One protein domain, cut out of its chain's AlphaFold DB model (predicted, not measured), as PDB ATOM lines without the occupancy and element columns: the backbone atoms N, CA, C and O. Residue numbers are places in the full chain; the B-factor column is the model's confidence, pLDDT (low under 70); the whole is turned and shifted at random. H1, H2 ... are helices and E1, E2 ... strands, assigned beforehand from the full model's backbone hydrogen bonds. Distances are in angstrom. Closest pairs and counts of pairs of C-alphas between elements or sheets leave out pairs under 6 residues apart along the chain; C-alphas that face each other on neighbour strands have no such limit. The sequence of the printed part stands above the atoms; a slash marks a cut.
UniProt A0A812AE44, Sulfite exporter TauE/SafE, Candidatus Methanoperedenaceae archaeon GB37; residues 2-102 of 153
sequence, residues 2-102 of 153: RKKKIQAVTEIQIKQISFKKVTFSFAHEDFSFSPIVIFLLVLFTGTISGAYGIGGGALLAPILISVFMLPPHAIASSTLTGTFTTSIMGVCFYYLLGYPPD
ATOM      1  N   ARG A   2     -89.581 113.978  11.475       36.28
ATOM      2  CA  ARG A   2     -90.053 114.076  10.064       36.28
ATOM      3  C   ARG A   2     -89.089 113.516   9.000       36.28
ATOM      4  O   ARG A   2     -89.425 113.512   7.826       36.28
ATOM      5  N   LYS A   3     -87.913 113.008   9.402       32.59
ATOM      6  CA  LYS A   3     -86.855 112.507   8.494       32.59
ATOM      7  C   LYS A   3     -86.921 111.002   8.174       32.59
ATOM      8  O   LYS A   3     -86.190 110.545   7.310       32.59
ATOM      9  N   LYS A   4     -87.799 110.226   8.822       33.78
ATOM     10  CA  LYS A   4     -87.777 108.748   8.751       33.78
ATOM     11  C   LYS A   4     -88.609 108.132   7.609       33.78
ATOM     12  O   LYS A   4     -88.643 106.919   7.485       33.78
ATOM     13  N   LYS A   5     -89.287 108.943   6.783       32.25
ATOM     14  CA  LYS A   5     -90.250 108.465   5.764       32.25
ATOM     15  C   LYS A   5     -89.751 108.531   4.311       32.25
ATOM     16  O   LYS A   5     -90.479 108.127   3.418       32.25
ATOM     17  N   ILE A   6     -88.534 109.032   4.071       39.69
ATOM     18  CA  ILE A   6     -87.985 109.256   2.713       39.69
ATOM     19  C   ILE A   6     -86.926 108.197   2.335       39.69
ATOM     20  O   ILE A   6     -86.511 108.107   1.189       39.69
ATOM     21  N   GLN A   7     -86.518 107.341   3.274       34.38
ATOM     22  CA  GLN A   7     -85.367 106.444   3.100       34.38
ATOM     23  C   GLN A   7     -85.735 105.001   2.703       34.38
ATOM     24  O   GLN A   7     -84.847 104.186   2.502       34.38
ATOM     25  N   ALA A   8     -87.027 104.682   2.569       36.16
ATOM     26  CA  ALA A   8     -87.512 103.312   2.350       36.16
ATOM     27  C   ALA A   8     -87.842 102.967   0.879       36.16
ATOM     28  O   ALA A   8     -88.455 101.940   0.623       36.16
ATOM     29  N   VAL A   9     -87.468 103.815  -0.088       43.22
ATOM     30  CA  VAL A   9     -87.760 103.609  -1.530       43.22
ATOM     31  C   VAL A   9     -86.496 103.203  -2.315       43.22
ATOM     32  O   VAL A   9     -86.509 103.126  -3.539       43.22
ATOM     33  N   THR A  10     -85.393 102.909  -1.620       42.06
ATOM     34  CA  THR A  10     -84.063 102.704  -2.221       42.06
ATOM     35  C   THR A  10     -83.466 101.346  -1.847       42.06
ATOM     36  O   THR A  10     -82.339 101.273  -1.373       42.06
ATOM     37  N   GLU A  11     -84.200 100.255  -2.052       36.09
ATOM     38  CA  GLU A  11     -83.591  98.920  -2.082       36.09
ATOM     39  C   GLU A  11     -83.911  98.239  -3.409       36.09
ATOM     40  O   GLU A  11     -85.015  97.759  -3.649       36.09
ATOM     41  N   ILE A  12     -82.913  98.215  -4.291       42.81
ATOM     42  CA  ILE A  12     -82.916  97.370  -5.480       42.81
ATOM     43  C   ILE A  12     -82.530  95.972  -4.999       42.81
ATOM     44  O   ILE A  12     -81.348  95.675  -4.833       42.81
ATOM     45  N   GLN A  13     -83.516  95.118  -4.729       36.38
ATOM     46  CA  GLN A  13     -83.246  93.719  -4.404       36.38
ATOM     47  C   GLN A  13     -83.061  92.918  -5.701       36.38
ATOM     48  O   GLN A  13     -84.016  92.525  -6.370       36.38
ATOM     49  N   ILE A  14     -81.799  92.702  -6.079       45.62
ATOM     50  CA  ILE A  14     -81.402  91.841  -7.199       45.62
ATOM     51  C   ILE A  14     -81.635  90.392  -6.767       45.62
ATOM     52  O   ILE A  14     -80.849  89.836  -6.003       45.62
ATOM     53  N   LYS A  15     -82.741  89.787  -7.218       45.75
ATOM     54  CA  LYS A  15     -83.166  88.474  -6.715       45.75
ATOM     55  C   LYS A  15     -82.419  87.309  -7.369       45.75
ATOM     56  O   LYS A  15     -82.078  86.376  -6.654       45.75
ATOM     57  N   GLN A  16     -82.116  87.344  -8.675       37.41
ATOM     58  CA  GLN A  16     -81.326  86.295  -9.348       37.41
ATOM     59  C   GLN A  16     -80.622  86.798 -10.621       37.41
ATOM     60  O   GLN A  16     -81.248  87.393 -11.498       37.41
ATOM     61  N   ILE A  17     -79.332  86.480 -10.755       43.22
ATOM     62  CA  ILE A  17     -78.559  86.596 -11.999       43.22
ATOM     63  C   ILE A  17     -78.418  85.177 -12.557       43.22
ATOM     64  O   ILE A  17     -77.698  84.357 -11.993       43.22
ATOM     65  N   SER A  18     -79.133  84.856 -13.637       39.72
ATOM     66  CA  SER A  18     -78.999  83.568 -14.327       39.72
ATOM     67  C   SER A  18     -78.922  83.769 -15.841       39.72
ATOM     68  O   SER A  18     -79.645  84.584 -16.411       39.72
ATOM     69  N   PHE A  19     -78.067  82.984 -16.502       35.34
ATOM     70  CA  PHE A  19     -77.726  83.046 -17.935       35.34
ATOM     71  C   PHE A  19     -78.924  82.997 -18.911       35.34
ATOM     72  O   PHE A  19     -78.767  83.307 -20.089       35.34
ATOM     73  N   LYS A  20     -80.126  82.626 -18.449       35.47
ATOM     74  CA  LYS A  20     -81.353  82.567 -19.267       35.47
ATOM     75  C   LYS A  20     -82.418  83.605 -18.907       35.47
ATOM     76  O   LYS A  20     -83.253  83.904 -19.763       35.47
ATOM     77  N   LYS A  21     -82.402  84.147 -17.686       39.31
ATOM     78  CA  LYS A  21     -83.394  85.102 -17.175       39.31
ATOM     79  C   LYS A  21     -82.746  86.020 -16.148       39.31
ATOM     80  O   LYS A  21     -82.208  85.551 -15.149       39.31
ATOM     81  N   VAL A  22     -82.840  87.319 -16.394       49.09
ATOM     82  CA  VAL A  22     -82.558  88.340 -15.390       49.09
ATOM     83  C   VAL A  22     -83.909  88.915 -14.985       49.09
ATOM     84  O   VAL A  22     -84.622  89.477 -15.818       49.09
ATOM     85  N   THR A  23     -84.278  88.688 -13.727       45.03
ATOM     86  CA  THR A  23     -85.524  89.183 -13.142       45.03
ATOM     87  C   THR A  23     -85.172  90.340 -12.219       45.03
ATOM     88  O   THR A  23     -84.569  90.140 -11.163       45.03
ATOM     89  N   PHE A  24     -85.507  91.556 -12.644       48.38
ATOM     90  CA  PHE A  24     -85.394  92.755 -11.821       48.38
ATOM     91  C   PHE A  24     -86.757  93.030 -11.187       48.38
ATOM     92  O   PHE A  24     -87.748  93.170 -11.899       48.38
ATOM     93  N   SER A  25     -86.806  93.104  -9.857       45.31
ATOM     94  CA  SER A  25     -87.999  93.541  -9.129       45.31
ATOM     95  C   SER A  25     -87.782  95.006  -8.757       45.31
ATOM     96  O   SER A  25     -86.901  95.332  -7.959       45.31
ATOM     97  N   PHE A  26     -88.519  95.905  -9.404       41.28
ATOM     98  CA  PHE A  26     -88.477  97.341  -9.132       41.28
ATOM     99  C   PHE A  26     -89.916  97.787  -8.880       41.28
ATOM    100  O   PHE A  26     -90.769  97.618  -9.742       41.28
ATOM    101  N   ALA A  27     -90.196  98.318  -7.687       45.12
ATOM    102  CA  ALA A  27     -91.526  98.793  -7.293       45.12
ATOM    103  C   ALA A  27     -92.672  97.747  -7.354       45.12
ATOM    104  O   ALA A  27     -93.782  98.082  -7.752       45.12
ATOM    105  N   HIS A  28     -92.436  96.512  -6.885       42.94
ATOM    106  CA  HIS A  28     -93.454  95.447  -6.771       42.94
ATOM    107  C   HIS A  28     -94.000  94.866  -8.100       42.94
ATOM    108  O   HIS A  28     -95.000  94.153  -8.071       42.94
ATOM    109  N   GLU A  29     -93.308  95.065  -9.229       44.78
ATOM    110  CA  GLU A  29     -93.535  94.318 -10.478       44.78
ATOM    111  C   GLU A  29     -92.273  93.544 -10.905       44.78
ATOM    112  O   GLU A  29     -91.153  94.065 -10.863       44.78
ATOM    113  N   ASP A  30     -92.454  92.275 -11.287       42.09
ATOM    114  CA  ASP A  30     -91.370  91.367 -11.668       42.09
ATOM    115  C   ASP A  30     -91.103  91.436 -13.178       42.09
ATOM    116  O   ASP A  30     -91.774  90.799 -13.991       42.09
ATOM    117  N   PHE A  31     -90.062  92.170 -13.566       55.44
ATOM    118  CA  PHE A  31     -89.642  92.287 -14.959       55.44
ATOM    119  C   PHE A  31     -88.656  91.169 -15.306       55.44
ATOM    120  O   PHE A  31     -87.492  91.200 -14.904       55.44
ATOM    121  N   SER A  32     -89.128  90.152 -16.031       48.34
ATOM    122  CA  SER A  32     -88.328  88.992 -16.439       48.34
ATOM    123  C   SER A  32     -87.933  89.074 -17.907       48.34
ATOM    124  O   SER A  32     -88.785  88.928 -18.781       48.34
ATOM    125  N   PHE A  33     -86.634  89.209 -18.188       57.59
ATOM    126  CA  PHE A  33     -86.131  89.248 -19.563       57.59
ATOM    127  C   PHE A  33     -85.023  88.250 -19.817       57.59
ATOM    128  O   PHE A  33     -84.217  87.936 -18.939       57.59
ATOM    129  N   SER A  34     -84.980  87.751 -21.051       64.56
ATOM    130  CA  SER A  34     -83.867  86.931 -21.501       64.56
ATOM    131  C   SER A  34     -82.699  87.838 -21.904       64.56
ATOM    132  O   SER A  34     -82.859  88.638 -22.832       64.56
ATOM    133  N   PRO A  35     -81.518  87.715 -21.266       68.75
ATOM    134  CA  PRO A  35     -80.343  88.521 -21.603       68.75
ATOM    135  C   PRO A  35     -79.933  88.382 -23.067       68.75
ATOM    136  O   PRO A  35     -79.443  89.337 -23.658       68.75
ATOM    137  N   ILE A  36     -80.188  87.216 -23.669       74.94
ATOM    138  CA  ILE A  36     -79.847  86.942 -25.066       74.94
ATOM    139  C   ILE A  36     -80.687  87.783 -26.034       74.94
ATOM    140  O   ILE A  36     -80.170  88.280 -27.030       74.94
ATOM    141  N   VAL A  37     -81.971  87.990 -25.723       77.88
ATOM    142  CA  VAL A  37     -82.886  88.773 -26.564       77.88
ATOM    143  C   VAL A  37     -82.523  90.247 -26.480       77.88
ATOM    144  O   VAL A  37     -82.446  90.915 -27.505       77.88
ATOM    145  N   ILE A  38     -82.229  90.742 -25.274       79.62
ATOM    146  CA  ILE A  38     -81.758  92.118 -25.083       79.62
ATOM    147  C   ILE A  38     -80.420  92.316 -25.794       79.62
ATOM    148  O   ILE A  38     -80.256  93.305 -26.495       79.62
ATOM    149  N   PHE A  39     -79.486  91.372 -25.670       82.38
ATOM    150  CA  PHE A  39     -78.193  91.453 -26.343       82.38
ATOM    151  C   PHE A  39     -78.341  91.516 -27.867       82.38
ATOM    152  O   PHE A  39     -77.774  92.408 -28.490       82.38
ATOM    153  N   LEU A  40     -79.142  90.629 -28.468       85.75
ATOM    154  CA  LEU A  40     -79.401  90.640 -29.912       85.75
ATOM    155  C   LEU A  40     -80.095  91.929 -30.365       85.75
ATOM    156  O   LEU A  40     -79.755  92.481 -31.409       85.75
ATOM    157  N   LEU A  41     -81.037  92.435 -29.570       85.56
ATOM    158  CA  LEU A  41     -81.734  93.684 -29.851       85.56
ATOM    159  C   LEU A  41     -80.780  94.877 -29.780       85.56
ATOM    160  O   LEU A  41     -80.777  95.710 -30.684       85.56
ATOM    161  N   VAL A  42     -79.948  94.958 -28.742       84.94
ATOM    162  CA  VAL A  42     -78.922  95.998 -28.590       84.94
ATOM    163  C   VAL A  42     -77.901  95.917 -29.719       84.94
ATOM    164  O   VAL A  42     -77.522  96.950 -30.258       84.94
ATOM    165  N   LEU A  43     -77.497  94.713 -30.124       86.62
ATOM    166  CA  LEU A  43     -76.596  94.515 -31.254       86.62
ATOM    167  C   LEU A  43     -77.221  95.052 -32.550       86.62
ATOM    168  O   LEU A  43     -76.623  95.887 -33.218       86.62
ATOM    169  N   PHE A  44     -78.454  94.647 -32.865       88.00
ATOM    170  CA  PHE A  44     -79.155  95.068 -34.079       88.00
ATOM    171  C   PHE A  44     -79.413  96.583 -34.111       88.00
ATOM    172  O   PHE A  44     -79.054  97.276 -35.064       88.00
ATOM    173  N   THR A  45     -80.001  97.117 -33.040       86.12
ATOM    174  CA  THR A  45     -80.293  98.552 -32.907       86.12
ATOM    175  C   THR A  45     -79.017  99.388 -32.851       86.12
ATOM    176  O   THR A  45     -78.988 100.479 -33.418       86.12
ATOM    177  N   GLY A  46     -77.951  98.878 -32.228       86.56
ATOM    178  CA  GLY A  46     -76.635  99.504 -32.146       86.56
ATOM    179  C   GLY A  46     -75.951  99.614 -33.503       86.56
ATOM    180  O   GLY A  46     -75.456 100.684 -33.840       86.56
ATOM    181  N   THR A  47     -75.988  98.564 -34.329       86.50
ATOM    182  CA  THR A  47     -75.444  98.619 -35.695       86.50
ATOM    183  C   THR A  47     -76.194  99.637 -36.556       86.50
ATOM    184  O   THR A  47     -75.564 100.455 -37.223       86.50
ATOM    185  N   ILE A  48     -77.531  99.642 -36.504       89.06
ATOM    186  CA  ILE A  48     -78.356 100.582 -37.279       89.06
ATOM    187  C   ILE A  48     -78.115 102.018 -36.807       89.06
ATOM    188  O   ILE A  48     -77.725 102.875 -37.593       89.06
ATOM    189  N   SER A  49     -78.306 102.294 -35.516       84.25
ATOM    190  CA  SER A  49     -78.103 103.639 -34.955       84.25
ATOM    191  C   SER A  49     -76.670 104.149 -35.100       84.25
ATOM    192  O   SER A  49     -76.482 105.355 -35.262       84.25
ATOM    193  N   GLY A  50     -75.681 103.253 -35.050       82.94
ATOM    194  CA  GLY A  50     -74.277 103.557 -35.296       82.94
ATOM    195  C   GLY A  50     -74.040 104.020 -36.730       82.94
ATOM    196  O   GLY A  50     -73.397 105.045 -36.928       82.94
ATOM    197  N   ALA A  51     -74.637 103.342 -37.717       84.12
ATOM    198  CA  ALA A  51     -74.576 103.765 -39.117       84.12
ATOM    199  C   ALA A  51     -75.230 105.140 -39.347       84.12
ATOM    200  O   ALA A  51     -74.709 105.949 -40.107       84.12
ATOM    201  N   TYR A  52     -76.335 105.433 -38.650       83.12
ATOM    202  CA  TYR A  52     -76.988 106.749 -38.695       83.12
ATOM    203  C   TYR A  52     -76.279 107.832 -37.856       83.12
ATOM    204  O   TYR A  52     -76.673 108.994 -37.918       83.12
ATOM    205  N   GLY A  53     -75.271 107.482 -37.049       79.00
ATOM    206  CA  GLY A  53     -74.540 108.431 -36.200       79.00
ATOM    207  C   GLY A  53     -75.347 109.019 -35.033       79.00
ATOM    208  O   GLY A  53     -74.922 109.996 -34.426       79.00
ATOM    209  N   ILE A  54     -76.506 108.442 -34.695       80.75
ATOM    210  CA  ILE A  54     -77.407 108.965 -33.648       80.75
ATOM    211  C   ILE A  54     -76.927 108.571 -32.236       80.75
ATOM    212  O   ILE A  54     -77.252 109.241 -31.255       80.75
ATOM    213  N   GLY A  55     -76.138 107.494 -32.123       72.94
ATOM    214  CA  GLY A  55     -75.731 106.920 -30.841       72.94
ATOM    215  C   GLY A  55     -76.859 106.080 -30.231       72.94
ATOM    216  O   GLY A  55     -77.964 106.562 -29.973       72.94
ATOM    217  N   GLY A  56     -76.613 104.782 -30.045       73.00
ATOM    218  CA  GLY A  56     -77.677 103.773 -29.940       73.00
ATOM    219  C   GLY A  56     -78.681 103.907 -28.797       73.00
ATOM    220  O   GLY A  56     -79.766 103.332 -28.881       73.00
ATOM    221  N   GLY A  57     -78.400 104.716 -27.777       80.81
ATOM    222  CA  GLY A  57     -79.323 104.980 -26.675       80.81
ATOM    223  C   GLY A  57     -80.636 105.649 -27.093       80.81
ATOM    224  O   GLY A  57     -81.665 105.355 -26.489       80.81
ATOM    225  N   ALA A  58     -80.646 106.482 -28.143       83.31
ATOM    226  CA  ALA A  58     -81.867 107.171 -28.582       83.31
ATOM    227  C   ALA A  58     -82.913 106.215 -29.181       83.31
ATOM    228  O   ALA A  58     -84.110 106.424 -28.995       83.31
ATOM    229  N   LEU A  59     -82.469 105.152 -29.867       86.50
ATOM    230  CA  LEU A  59     -83.349 104.078 -30.342       86.50
ATOM    231  C   LEU A  59     -83.637 103.060 -29.236       86.50
ATOM    232  O   LEU A  59     -84.761 102.582 -29.111       86.50
ATOM    233  N   LEU A  60     -82.637 102.738 -28.413       86.56
ATOM    234  CA  LEU A  60     -82.767 101.711 -27.385       86.56
ATOM    235  C   LEU A  60     -83.742 102.117 -26.266       86.56
ATOM    236  O   LEU A  60     -84.509 101.278 -25.797       86.56
ATOM    237  N   ALA A  61     -83.764 103.392 -25.864       87.38
ATOM    238  CA  ALA A  61     -84.648 103.894 -24.812       87.38
ATOM    239  C   ALA A  61     -86.151 103.650 -25.085       87.38
ATOM    240  O   ALA A  61     -86.789 102.993 -24.260       87.38
ATOM    241  N   PRO A  62     -86.748 104.095 -26.212       86.12
ATOM    242  CA  PRO A  62     -88.163 103.846 -26.487       86.12
ATOM    243  C   PRO A  62     -88.479 102.360 -26.684       86.12
ATOM    244  O   PRO A  62     -89.577 101.937 -26.326       86.12
ATOM    245  N   ILE A  63     -87.540 101.555 -27.194       86.06
ATOM    246  CA  ILE A  63     -87.740 100.108 -27.358       86.06
ATOM    247  C   ILE A  63     -87.814  99.413 -25.993       86.06
ATOM    248  O   ILE A  63     -88.728  98.628 -25.756       86.06
ATOM    249  N   LEU A  64     -86.909  99.737 -25.067       84.00
ATOM    250  CA  LEU A  64     -86.938  99.184 -23.710       84.00
ATOM    251  C   LEU A  64     -88.176  99.640 -22.921       84.00
ATOM    252  O   LEU A  64     -88.750  98.855 -22.175       84.00
ATOM    253  N   ILE A  65     -88.638 100.877 -23.106       85.44
ATOM    254  CA  ILE A  65     -89.863 101.344 -22.435       85.44
ATOM    255  C   ILE A  65     -91.099 100.676 -23.043       85.44
ATOM    256  O   ILE A  65     -91.971 100.225 -22.312       85.44
ATOM    257  N   SER A  66     -91.190 100.590 -24.372       82.44
ATOM    258  CA  SER A  66     -92.426 100.155 -25.040       82.44
ATOM    259  C   SER A  66     -92.575  98.636 -25.099       82.44
ATOM    260  O   SER A  66     -93.677  98.127 -24.939       82.44
ATOM    261  N   VAL A  67     -91.479  97.903 -25.334       80.88
ATOM    262  CA  VAL A  67     -91.503  96.435 -25.483       80.88
ATOM    263  C   VAL A  67     -91.296  95.739 -24.141       80.88
ATOM    264  O   VAL A  67     -91.926  94.724 -23.868       80.88
ATOM    265  N   PHE A  68     -90.418  96.290 -23.301       75.06
ATOM    266  CA  PHE A  68     -90.034  95.694 -22.021       75.06
ATOM    267  C   PHE A  68     -90.732  96.377 -20.830       75.06
ATOM    268  O   PHE A  68     -90.529  95.961 -19.699       75.06
ATOM    269  N   MET A  69     -91.558  97.412 -21.046       76.50
ATOM    270  CA  MET A  69     -92.300  98.118 -19.981       76.50
ATOM    271  C   MET A  69     -91.415  98.581 -18.807       76.50
ATOM    272  O   MET A  69     -91.885  98.767 -17.688       76.50
ATOM    273  N   LEU A  70     -90.117  98.780 -19.058       75.12
ATOM    274  CA  LEU A  70     -89.148  99.127 -18.025       75.12
ATOM    275  C   LEU A  70     -89.339 100.580 -17.564       75.12
ATOM    276  O   LEU A  70     -89.595 101.462 -18.393       75.12
ATOM    277  N   PRO A  71     -89.146 100.874 -16.263       75.44
ATOM    278  CA  PRO A  71     -89.266 102.231 -15.753       75.44
ATOM    279  C   PRO A  71     -88.219 103.144 -16.423       75.44
ATOM    280  O   PRO A  71     -87.018 102.871 -16.318       75.44
ATOM    281  N   PRO A  72     -88.628 104.270 -17.049       76.69
ATOM    282  CA  PRO A  72     -87.723 105.148 -17.803       76.69
ATOM    283  C   PRO A  72     -86.511 105.631 -16.996       76.69
ATOM    284  O   PRO A  72     -85.412 105.771 -17.523       76.69
ATOM    285  N   HIS A  73     -86.698 105.839 -15.693       77.56
ATOM    286  CA  HIS A  73     -85.664 106.325 -14.781       77.56
ATOM    287  C   HIS A  73     -84.526 105.317 -14.565       77.56
ATOM    288  O   HIS A  73     -83.393 105.730 -14.335       77.56
ATOM    289  N   ALA A  74     -84.806 104.012 -14.652       80.00
ATOM    290  CA  ALA A  74     -83.799 102.973 -14.446       80.00
ATOM    291  C   ALA A  74     -82.915 102.765 -15.685       80.00
ATOM    292  O   ALA A  74     -81.738 102.449 -15.556       80.00
ATOM    293  N   ILE A  75     -83.470 102.963 -16.884       85.31
ATOM    294  CA  ILE A  75     -82.769 102.711 -18.153       85.31
ATOM    295  C   ILE A  75     -82.091 103.960 -18.739       85.31
ATOM    296  O   ILE A  75     -81.219 103.841 -19.603       85.31
ATOM    297  N   ALA A  76     -82.488 105.160 -18.301       85.81
ATOM    298  CA  ALA A  76     -81.987 106.417 -18.853       85.81
ATOM    299  C   ALA A  76     -80.462 106.550 -18.704       85.81
ATOM    300  O   ALA A  76     -79.777 106.926 -19.650       85.81
ATOM    301  N   SER A  77     -79.913 106.185 -17.544       85.75
ATOM    302  CA  SER A  77     -78.465 106.216 -17.311       85.75
ATOM    303  C   SER A  77     -77.728 105.179 -18.162       85.75
ATOM    304  O   SER A  77     -76.727 105.505 -18.791       85.75
ATOM    305  N   SER A  78     -78.238 103.947 -18.245       87.31
ATOM    306  CA  SER A  78     -77.620 102.871 -19.028       87.31
ATOM    307  C   SER A  78     -77.575 103.184 -20.524       87.31
ATOM    308  O   SER A  78     -76.548 102.976 -21.169       87.31
ATOM    309  N   THR A  79     -78.668 103.711 -21.077       88.69
ATOM    310  CA  THR A  79     -78.749 104.097 -22.496       88.69
ATOM    311  C   THR A  79     -77.832 105.278 -22.817       88.69
ATOM    312  O   THR A  79     -77.159 105.252 -23.845       88.69
ATOM    313  N   LEU A  80     -77.731 106.265 -21.919       88.25
ATOM    314  CA  LEU A  80     -76.820 107.400 -22.072       88.25
ATOM    315  C   LEU A  80     -75.348 106.968 -22.037       88.25
ATOM    316  O   LEU A  80     -74.572 107.375 -22.901       88.25
ATOM    317  N   THR A  81     -74.969 106.106 -21.088       89.06
ATOM    318  CA  THR A  81     -73.618 105.528 -21.025       89.06
ATOM    319  C   THR A  81     -73.306 104.712 -22.278       89.06
ATOM    320  O   THR A  81     -72.203 104.802 -22.810       89.06
ATOM    321  N   GLY A  82     -74.283 103.953 -22.788       87.69
ATOM    322  CA  GLY A  82     -74.159 103.231 -24.054       87.69
ATOM    323  C   GLY A  82     -73.857 104.168 -25.222       87.69
ATOM    324  O   GLY A  82     -72.859 103.975 -25.913       87.69
ATOM    325  N   THR A  83     -74.655 105.227 -25.390       89.38
ATOM    326  CA  THR A  83     -74.418 106.256 -26.414       89.38
ATOM    327  C   THR A  83     -73.032 106.877 -26.279       89.38
ATOM    328  O   THR A  83     -72.295 106.935 -27.261       89.38
ATOM    329  N   PHE A  84     -72.639 107.282 -25.072       89.56
ATOM    330  CA  PHE A  84     -71.338 107.900 -24.821       89.56
ATOM    331  C   PHE A  84     -70.172 106.989 -25.223       89.56
ATOM    332  O   PHE A  84     -69.287 107.408 -25.970       89.56
ATOM    333  N   THR A  85     -70.211 105.719 -24.810       89.69
ATOM    334  CA  THR A  85     -69.208 104.717 -25.193       89.69
ATOM    335  C   THR A  85     -69.166 104.516 -26.707       89.69
ATOM    336  O   THR A  85     -68.083 104.502 -27.289       89.69
ATOM    337  N   THR A  86     -70.324 104.411 -27.371       87.25
ATOM    338  CA  THR A  86     -70.363 104.253 -28.835       87.25
ATOM    339  C   THR A  86     -69.804 105.468 -29.569       87.25
ATOM    340  O   THR A  86     -69.115 105.294 -30.569       87.25
ATOM    341  N   SER A  87     -70.018 106.682 -29.056       88.62
ATOM    342  CA  SER A  87     -69.465 107.903 -29.646       88.62
ATOM    343  C   SER A  87     -67.942 107.960 -29.522       88.62
ATOM    344  O   SER A  87     -67.274 108.280 -30.502       88.62
ATOM    345  N   ILE A  88     -67.377 107.592 -28.362       90.00
ATOM    346  CA  ILE A  88     -65.916 107.506 -28.180       90.00
ATOM    347  C   ILE A  88     -65.316 106.488 -29.149       90.00
ATOM    348  O   ILE A  88     -64.340 106.787 -29.836       90.00
ATOM    349  N   MET A  89     -65.916 105.297 -29.226       90.00
ATOM    350  CA  MET A  89     -65.472 104.258 -30.154       90.00
ATOM    351  C   MET A  89     -65.564 104.737 -31.604       90.00
ATOM    352  O   MET A  89     -64.630 104.517 -32.364       90.00
ATOM    353  N   GLY A  90     -66.641 105.437 -31.975       88.38
ATOM    354  CA  GLY A  90     -66.811 106.021 -33.303       88.38
ATOM    355  C   GLY A  90     -65.677 106.977 -33.663       88.38
ATOM    356  O   GLY A  90     -65.022 106.783 -34.683       88.38
ATOM    357  N   VAL A  91     -65.383 107.956 -32.799       89.06
ATOM    358  CA  VAL A  91     -64.271 108.905 -33.007       89.06
ATOM    359  C   VAL A  91     -62.932 108.172 -33.120       89.06
ATOM    360  O   VAL A  91     -62.147 108.469 -34.018       89.06
ATOM    361  N   CYS A  92     -62.687 107.184 -32.254       90.69
ATOM    362  CA  CYS A  92     -61.470 106.376 -32.282       90.69
ATOM    363  C   CYS A  92     -61.321 105.610 -33.607       90.69
ATOM    364  O   CYS A  92     -60.266 105.659 -34.234       90.69
ATOM    365  N   PHE A  93     -62.386 104.959 -34.082       89.81
ATOM    366  CA  PHE A  93     -62.366 104.237 -35.353       89.81
ATOM    367  C   PHE A  93     -62.139 105.164 -36.545       89.81
ATOM    368  O   PHE A  93     -61.302 104.843 -37.383       89.81
ATOM    369  N   TYR A  94     -62.822 106.311 -36.614       88.44
ATOM    370  CA  TYR A  94     -62.606 107.286 -37.690       88.44
ATOM    371  C   TYR A  94     -61.157 107.784 -37.726       88.44
ATOM    372  O   TYR A  94     -60.554 107.859 -38.798       88.44
ATOM    373  N   TYR A  95     -60.567 108.020 -36.552       89.06
ATOM    374  CA  TYR A  95     -59.162 108.390 -36.434       89.06
ATOM    375  C   TYR A  95     -58.221 107.275 -36.928       89.06
ATOM    376  O   TYR A  95     -57.314 107.539 -37.714       89.06
ATOM    377  N   LEU A  96     -58.464 106.019 -36.532       92.19
ATOM    378  CA  LEU A  96     -57.672 104.854 -36.962       92.19
ATOM    379  C   LEU A  96     -57.810 104.544 -38.459       92.19
ATOM    380  O   LEU A  96     -56.861 104.068 -39.076       92.19
ATOM    381  N   LEU A  97     -58.976 104.820 -39.047       91.25
ATOM    382  CA  LEU A  97     -59.253 104.653 -40.478       91.25
ATOM    383  C   LEU A  97     -58.612 105.752 -41.346       91.25
ATOM    384  O   LEU A  97     -58.720 105.688 -42.568       91.25
ATOM    385  N   GLY A  98     -57.946 106.743 -40.739       88.44
ATOM    386  CA  GLY A  98     -57.274 107.834 -41.449       88.44
ATOM    387  C   GLY A  98     -58.186 109.003 -41.835       88.44
ATOM    388  O   GLY A  98     -57.765 109.859 -42.607       88.44
ATOM    389  N   TYR A  99     -59.404 109.066 -41.288       86.56
ATOM    390  CA  TYR A  99     -60.364 110.153 -41.502       86.56
ATOM    391  C   TYR A  99     -60.592 110.913 -40.187       86.56
ATOM    392  O   TYR A  99     -61.621 110.719 -39.532       86.56
ATOM    393  N   PRO A 100     -59.627 111.739 -39.739       85.44
ATOM    394  CA  PRO A 100     -59.786 112.492 -38.507       85.44
ATOM    395  C   PRO A 100     -60.960 113.477 -38.642       85.44
ATOM    396  O   PRO A 100     -61.065 114.162 -39.658       85.44
ATOM    397  N   PRO A 101     -61.847 113.566 -37.637       84.31
ATOM    398  CA  PRO A 101     -62.931 114.538 -37.656       84.31
ATOM    399  C   PRO A 101     -62.392 115.969 -37.533       84.31
ATOM    400  O   PRO A 101     -61.450 116.222 -36.777       84.31
ATOM    401  N   ASP A 102     -63.037 116.913 -38.220       90.62
ATOM    402  CA  ASP A 102     -62.718 118.339 -38.128       90.62
ATOM    403  C   ASP A 102     -62.970 118.858 -36.709       90.62
ATOM    404  O   ASP A 102     -64.111 119.028 -36.266       90.62
TER     405      ASP A 102
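This is residues 2 to 102 of the 153 residues of the protein "Sulfite exporter TauE/SafE" of Candidatus Methanoperedenaceae archaeon GB37 (UniProt A0A812AE44). Three helices fold back and forth, H2 packing on both H1 and H3, with a small antiparallel sheet of three strands at one end and a thin tail, residues 2 to 8, sticking out beyond it. Residues 93 to 98, of which 93 to 96 belong to the long H3, stick out too. The printed part has 101 residues, with elements in the order E1 E2 E3 H1 H2 H3, and is of mixed class. It is loose, with a radius of gyration of the C-alphas of 17.4 A, and spans 58 by 37 by 22 A.

E1, residues 14 to 18, E2, residues 21 to 26, and E3, residues 29 to 33, form a meander, each strand the antiparallel neighbour of the one before. N 21 and O 18 are 3.1 A apart, and N 24 and O 31 are 3.0 A apart, both within hydrogen-bond range. H1, residues 35 to 51, only grazes the sheet, with residues 35 to 36. H2, residues 57 to 68, and H1 touch and form a helical hairpin at a shallow tilt of 34 degrees, only just short of steep; the closest C-alphas, of Thr 45 and Leu 59, are 6.8 A apart. H2 and H3, residues 72 to 96, also touch and form a helical hairpin, at an only just steep tilt of 35.2 degrees; the closest C-alphas, of Gly 57 and Thr 79, are 4.3 A apart. H1 and H3 are close but not clearly touching. Every O i to N i+4 pair is within hydrogen-bond range in H1, 6 of 8 in H2 and 19 of 21 in H3.

E1 begins at C-alpha 14 (-81.402, 91.841, -7.199). E2 is 15.5 A long, H1 23.9 A and H3 35.6 A, ending at C-alpha 96 (-57.672, 104.854, -36.962).

The C-alphas of Arg 2 and Gly 98, the two farthest apart, are 61.4 A apart. The printed part has no cut, and its five links between elements are tight. Residues 2 to 35 have pLDDT under 70.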